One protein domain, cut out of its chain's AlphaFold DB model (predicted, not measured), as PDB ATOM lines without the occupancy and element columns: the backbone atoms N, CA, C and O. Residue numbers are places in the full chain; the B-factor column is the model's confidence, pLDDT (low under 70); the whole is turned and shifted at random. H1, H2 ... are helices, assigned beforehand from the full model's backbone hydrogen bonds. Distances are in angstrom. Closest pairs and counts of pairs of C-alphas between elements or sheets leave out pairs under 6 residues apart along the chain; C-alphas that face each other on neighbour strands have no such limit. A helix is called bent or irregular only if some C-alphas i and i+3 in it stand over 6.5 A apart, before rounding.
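What this domain is: This is residues 2 to 46 of the 315 residues of the protein "Hypothetical protein" of Cryptomonas curvata (UniProt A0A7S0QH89). The long helix H4 makes one edge of a flat domain, and H3 meets its first part to form a V. The single turn H1 sits at the open end of this V, while H2 makes a corner with H3. The printed part has 45 residues, with named helices H1 to H4 in chain order and no named strand: all helix, compact, radius of gyration of the C-alphas 9.7 A, spans 26 by 22 by 10 A.

How they stand to each other: H4, residues 30 to 44, touches H3, residues 20 to 28, with residues 31 to 37 alone; the closest C-alphas, Leu 25 and Gly 33, are 4.3 A apart. They run opposite ways at a steep tilt of 46 degrees. H2, residues 12 to 18, touches H3 only at the corner, closest at C-alphas Asp 17 and Gln 23, 6.5 A; H2 and H4 are apart. H1, residues 6 to 9, is close to H4 but not clearly touching, closest at C-alphas Arg 6 and Asn 41, 6.5 A. Every O i to N i+4 pair is within hydrogen-bond range in H3 and H4; H2 has 1 of 3, and 1 of 4 O i to N i+3 pairs; H1 is too short for an i+4 pair.

Where its parts are: H4 is 20.8 A long, ending at C-alpha 44 (35.431, -9.985, -47.995); H3 is 11.9 A. H2 is irregular, with C-alphas 14 and 17 9.5 A apart. H1 begins at C-alpha 6 (39.307, -3.375, -43.439).

The domain as a whole: The farthest C-alphas, Gly 29 and Thr 46, are 25.9 A apart. The printed part has no cut, its three links between helices are tight, and no printed residue is under 70 in pLDDT.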
ATOM      1  N   ASN A   2      28.910  -4.407 -42.780       96.56
ATOM      2  CA  ASN A   2      29.850  -3.316 -42.489       96.56
ATOM      3  C   ASN A   2      31.134  -3.798 -41.781       96.56
ATOM      4  O   ASN A   2      32.204  -3.244 -42.019       96.56
ATOM      5  N   HIS A   3      31.046  -4.846 -40.952       96.31
ATOM      6  CA  HIS A   3      32.204  -5.437 -40.265       96.31
ATOM      7  C   HIS A   3      33.133  -6.220 -41.205       96.31
ATOM      8  O   HIS A   3      34.298  -6.429 -40.891       96.31
ATOM      9  N   GLU A   4      32.688  -6.571 -42.405       97.19
ATOM     10  CA  GLU A   4      33.502  -7.225 -43.431       97.19
ATOM     11  C   GLU A   4      34.352  -6.211 -44.233       97.19
ATOM     12  O   GLU A   4      34.683  -6.441 -45.387       97.19
ATOM     13  N   THR A   5      34.717  -5.071 -43.634       95.94
ATOM     14  CA  THR A   5      35.578  -4.043 -44.248       95.94
ATOM     15  C   THR A   5      36.858  -3.845 -43.435       95.94
ATOM     16  O   THR A   5      36.802  -3.819 -42.202       95.94
ATOM     17  N   ARG A   6      38.008  -3.643 -44.105       95.94
ATOM     18  CA  ARG A   6      39.307  -3.375 -43.439       95.94
ATOM     19  C   ARG A   6      39.227  -2.213 -42.452       95.94
ATOM     20  O   ARG A   6      39.838  -2.283 -41.391       95.94
ATOM     21  N   GLU A   7      38.461  -1.173 -42.792       94.50
ATOM     22  CA  GLU A   7      38.226  -0.018 -41.920       94.50
ATOM     23  C   GLU A   7      37.646  -0.451 -40.570       94.50
ATOM     24  O   GLU A   7      38.194  -0.100 -39.533       94.50
ATOM     25  N   VAL A   8      36.567  -1.238 -40.564       95.62
ATOM     26  CA  VAL A   8      35.886  -1.635 -39.327       95.62
ATOM     27  C   VAL A   8      36.658  -2.738 -38.609       95.62
ATOM     28  O   VAL A   8      36.955  -2.615 -37.421       95.62
ATOM     29  N   ASN A   9      37.022  -3.814 -39.309       97.06
ATOM     30  CA  ASN A   9      37.619  -4.986 -38.667       97.06
ATOM     31  C   ASN A   9      39.093  -4.791 -38.270       97.06
ATOM     32  O   ASN A   9      39.552  -5.434 -37.320       97.06
ATOM     33  N   GLY A  10      39.796  -3.855 -38.915       96.88
ATOM     34  CA  GLY A  10      41.133  -3.391 -38.548       96.88
ATOM     35  C   GLY A  10      41.165  -2.257 -37.515       96.88
ATOM     36  O   GLY A  10      42.253  -1.879 -37.085       96.88
ATOM     37  N   ASN A  11      40.023  -1.705 -37.076       96.56
ATOM     38  CA  ASN A  11      40.005  -0.589 -36.120       96.56
ATOM     39  C   ASN A  11      40.273  -1.046 -34.675       96.56
ATOM     40  O   ASN A  11      39.374  -1.126 -33.833       96.56
ATOM     41  N   GLN A  12      41.546  -1.306 -34.380       96.50
ATOM     42  CA  GLN A  12      42.030  -1.667 -33.045       96.50
ATOM     43  C   GLN A  12      41.794  -0.555 -32.010       96.50
ATOM     44  O   GLN A  12      41.581  -0.845 -30.838       96.50
ATOM     45  N   ALA A  13      41.777   0.718 -32.424       96.62
ATOM     46  CA  ALA A  13      41.542   1.843 -31.517       96.62
ATOM     47  C   ALA A  13      40.098   1.882 -30.977       96.62
ATOM     48  O   ALA A  13      39.883   2.279 -29.833       96.62
ATOM     49  N   HIS A  14      39.119   1.459 -31.784       93.56
ATOM     50  CA  HIS A  14      37.710   1.396 -31.393       93.56
ATOM     51  C   HIS A  14      37.331   0.043 -30.776       93.56
ATOM     52  O   HIS A  14      36.705   0.014 -29.721       93.56
ATOM     53  N   TYR A  15      37.712  -1.073 -31.410       92.50
ATOM     54  CA  TYR A  15      37.287  -2.415 -30.988       92.50
ATOM     55  C   TYR A  15      38.269  -3.135 -30.054       92.50
ATOM     56  O   TYR A  15      37.883  -4.135 -29.454       92.50
ATOM     57  N   GLN A  16      39.507  -2.647 -29.899       94.81
ATOM     58  CA  GLN A  16      40.526  -3.213 -29.001       94.81
ATOM     59  C   GLN A  16      40.745  -4.716 -29.278       94.81
ATOM     60  O   GLN A  16      40.971  -5.093 -30.433       94.81
ATOM     61  N   ASP A  17      40.637  -5.580 -28.266       93.81
ATOM     62  CA  ASP A  17      40.729  -7.045 -28.401       93.81
ATOM     63  C   ASP A  17      39.563  -7.648 -29.220       93.81
ATOM     64  O   ASP A  17      39.646  -8.760 -29.742       93.81
ATOM     65  N   GLY A  18      38.472  -6.896 -29.390       90.44
ATOM     66  CA  GLY A  18      37.352  -7.223 -30.271       90.44
ATOM     67  C   GLY A  18      37.614  -6.969 -31.763       90.44
ATOM     68  O   GLY A  18      36.811  -7.390 -32.591       90.44
ATOM     69  N   SER A  19      38.714  -6.298 -32.137       97.06
ATOM     70  CA  SER A  19      39.099  -6.146 -33.549       97.06
ATOM     71  C   SER A  19      39.563  -7.488 -34.118       97.06
ATOM     72  O   SER A  19      40.384  -8.185 -33.521       97.06
ATOM     73  N   PHE A  20      39.090  -7.821 -35.320       98.25
ATOM     74  CA  PHE A  20      39.506  -9.028 -36.035       98.25
ATOM     75  C   PHE A  20      41.015  -9.035 -36.328       98.25
ATOM     76  O   PHE A  20      41.646 -10.083 -36.220       98.25
ATOM     77  N   LEU A  21      41.611  -7.872 -36.628       98.38
ATOM     78  CA  LEU A  21      43.066  -7.739 -36.758       98.38
ATOM     79  C   LEU A  21      43.774  -8.068 -35.436       98.38
ATOM     80  O   LEU A  21      44.694  -8.882 -35.436       98.38
ATOM     81  N   THR A  22      43.320  -7.517 -34.302       98.19
ATOM     82  CA  THR A  22      43.886  -7.852 -32.980       98.19
ATOM     83  C   THR A  22      43.776  -9.346 -32.681       98.19
ATOM     84  O   THR A  22      44.747  -9.950 -32.235       98.19
ATOM     85  N   GLN A  23      42.637  -9.972 -32.992       98.19
ATOM     86  CA  GLN A  23      42.448 -11.416 -32.823       98.19
ATOM     87  C   GLN A  23      43.378 -12.234 -33.726       98.19
ATOM     88  O   GLN A  23      43.954 -13.216 -33.260       98.19
ATOM     89  N   CYS A  24      43.589 -11.829 -34.984       98.56
ATOM     90  CA  CYS A  24      44.538 -12.494 -35.881       98.56
ATOM     91  C   CYS A  24      45.978 -12.399 -35.351       98.56
ATOM     92  O   CYS A  24      46.659 -13.419 -35.262       98.56
ATOM     93  N   LEU A  25      46.415 -11.206 -34.932       98.50
ATOM     94  CA  LEU A  25      47.738 -10.977 -34.338       98.50
ATOM     95  C   LEU A  25      47.941 -11.802 -33.054       98.50
ATOM     96  O   LEU A  25      48.979 -12.438 -32.885       98.50
ATOM     97  N   ALA A  26      46.940 -11.837 -32.170       98.12
ATOM     98  CA  ALA A  26      46.995 -12.592 -30.917       98.12
ATOM     99  C   ALA A  26      46.939 -14.120 -31.114       98.12
ATOM    100  O   ALA A  26      47.496 -14.856 -30.303       98.12
ATOM    101  N   THR A  27      46.281 -14.603 -32.175       98.31
ATOM    102  CA  THR A  27      46.125 -16.046 -32.447       98.31
ATOM    103  C   THR A  27      47.303 -16.629 -33.227       98.31
ATOM    104  O   THR A  27      47.711 -17.758 -32.961       98.31
ATOM    105  N   PHE A  28      47.839 -15.883 -34.199       98.19
ATOM    106  CA  PHE A  28      48.821 -16.394 -35.162       98.19
ATOM    107  C   PHE A  28      50.214 -15.759 -35.039       98.19
ATOM    108  O   PHE A  28      51.158 -16.282 -35.622       98.19
ATOM    109  N   GLY A  29      50.368 -14.674 -34.275       98.06
ATOM    110  CA  GLY A  29      51.578 -13.848 -34.268       98.06
ATOM    111  C   GLY A  29      51.505 -12.705 -35.286       98.06
ATOM    112  O   GLY A  29      50.532 -12.564 -36.022       98.06
ATOM    113  N   GLU A  30      52.532 -11.853 -35.314       96.56
ATOM    114  CA  GLU A  30      52.502 -10.599 -36.079       96.56
ATOM    115  C   GLU A  30      52.463 -10.821 -37.602       96.56
ATOM    116  O   GLU A  30      51.555 -10.338 -38.277       96.56
ATOM    117  N   SER A  31      53.408 -11.594 -38.146       98.06
ATOM    118  CA  SER A  31      53.543 -11.809 -39.595       98.06
ATOM    119  C   SER A  31      52.382 -12.637 -40.159       98.06
ATOM    120  O   SER A  31      51.690 -12.225 -41.092       98.06
ATOM    121  N   GLU A  32      52.120 -13.795 -39.555       98.50
ATOM    122  CA  GLU A  32      51.056 -14.713 -39.947       98.50
ATOM    123  C   GLU A  32      49.663 -14.119 -39.678       98.50
ATOM    124  O   GLU A  32      48.758 -14.304 -40.489       98.50
ATOM    125  N   GLY A  33      49.489 -13.352 -38.597       98.50
ATOM    126  CA  GLY A  33      48.239 -12.658 -38.286       98.50
ATOM    127  C   GLY A  33      47.878 -11.593 -39.321       98.50
ATOM    128  O   GLY A  33      46.730 -11.544 -39.764       98.50
ATOM    129  N   ILE A  34      48.854 -10.797 -39.780       98.56
ATOM    130  CA  ILE A  34      48.657  -9.848 -40.892       98.56
ATOM    131  C   ILE A  34      48.327 -10.598 -42.190       98.56
ATOM    132  O   ILE A  34      47.398 -10.211 -42.900       98.56
ATOM    133  N   ALA A  35      49.033 -11.694 -42.486       98.62
ATOM    134  CA  ALA A  35      48.795 -12.488 -43.693       98.62
ATOM    135  C   ALA A  35      47.388 -13.120 -43.722       98.62
ATOM    136  O   ALA A  35      46.723 -13.089 -44.759       98.62
ATOM    137  N   VAL A  36      46.906 -13.645 -42.589       98.62
ATOM    138  CA  VAL A  36      45.531 -14.154 -42.438       98.62
ATOM    139  C   VAL A  36      44.513 -13.020 -42.577       98.62
ATOM    140  O   VAL A  36      43.531 -13.173 -43.305       98.62
ATOM    141  N   TRP A  37      44.748 -11.873 -41.934       98.56
ATOM    142  CA  TRP A  37      43.840 -10.727 -41.985       98.56
ATOM    143  C   TRP A  37      43.676 -10.167 -43.408       98.56
ATOM    144  O   TRP A  37      42.544  -9.941 -43.841       98.56
ATOM    145  N   GLU A  38      44.761 -10.009 -44.175       98.25
ATOM    146  CA  GLU A  38      44.673  -9.573 -45.578       98.25
ATOM    147  C   GLU A  38      44.070 -10.641 -46.498       98.25
ATOM    148  O   GLU A  38      43.292 -10.301 -47.388       98.25
ATOM    149  N   ALA A  39      44.357 -11.930 -46.282       98.19
ATOM    150  CA  ALA A  39      43.743 -13.005 -47.067       98.19
ATOM    151  C   ALA A  39      42.217 -13.069 -46.865       98.19
ATOM    152  O   ALA A  39      41.470 -13.227 -47.832       98.19
ATOM    153  N   VAL A  40      41.744 -12.898 -45.626       98.31
ATOM    154  CA  VAL A  40      40.309 -12.872 -45.306       98.31
ATOM    155  C   VAL A  40      39.644 -11.595 -45.823       98.31
ATOM    156  O   VAL A  40      38.575 -11.682 -46.424       98.31
ATOM    157  N   ASN A  41      40.276 -10.423 -45.690       97.62
ATOM    158  CA  ASN A  41      39.739  -9.201 -46.295       97.62
ATOM    159  C   ASN A  41      39.731  -9.274 -47.831       97.62
ATOM    160  O   ASN A  41      38.766  -8.842 -48.445       97.62
ATOM    161  N   GLY A  42      40.725  -9.907 -48.463       96.25
ATOM    162  CA  GLY A  42      40.728 -10.172 -49.906       96.25
ATOM    163  C   GLY A  42      39.568 -11.058 -50.385       96.25
ATOM    164  O   GLY A  42      39.172 -10.957 -51.543       96.25
ATOM    165  N   TYR A  43      38.987 -11.882 -49.503       95.81
ATOM    166  CA  TYR A  43      37.713 -12.564 -49.751       95.81
ATOM    167  C   TYR A  43      36.507 -11.658 -49.458       95.81
ATOM    168  O   TYR A  43      35.589 -11.589 -50.276       95.81
ATOM    169  N   PHE A  44      36.507 -10.924 -48.338       96.50
ATOM    170  CA  PHE A  44      35.431  -9.985 -47.995       96.50
ATOM    171  C   PHE A  44      35.192  -8.917 -49.073       96.50
ATOM    172  O   PHE A  44      34.037  -8.645 -49.398       96.50
ATOM    173  N   ASP A  45      36.261  -8.407 -49.695       94.69
ATOM    174  CA  ASP A  45      36.220  -7.471 -50.826       94.69
ATOM    175  C   ASP A  45      35.410  -8.019 -52.032       94.69
ATOM    176  O   ASP A  45      35.074  -7.267 -52.944       94.69
ATOM    177  N   THR A  46      35.104  -9.324 -52.078       93.69
ATOM    178  CA  THR A  46      34.350  -9.981 -53.167       93.69
ATOM    179  C   THR A  46      32.908 -10.358 -52.803       93.69
ATOM    180  O   THR A  46      32.175 -10.867 -53.654       93.69
TER     181      THR A  46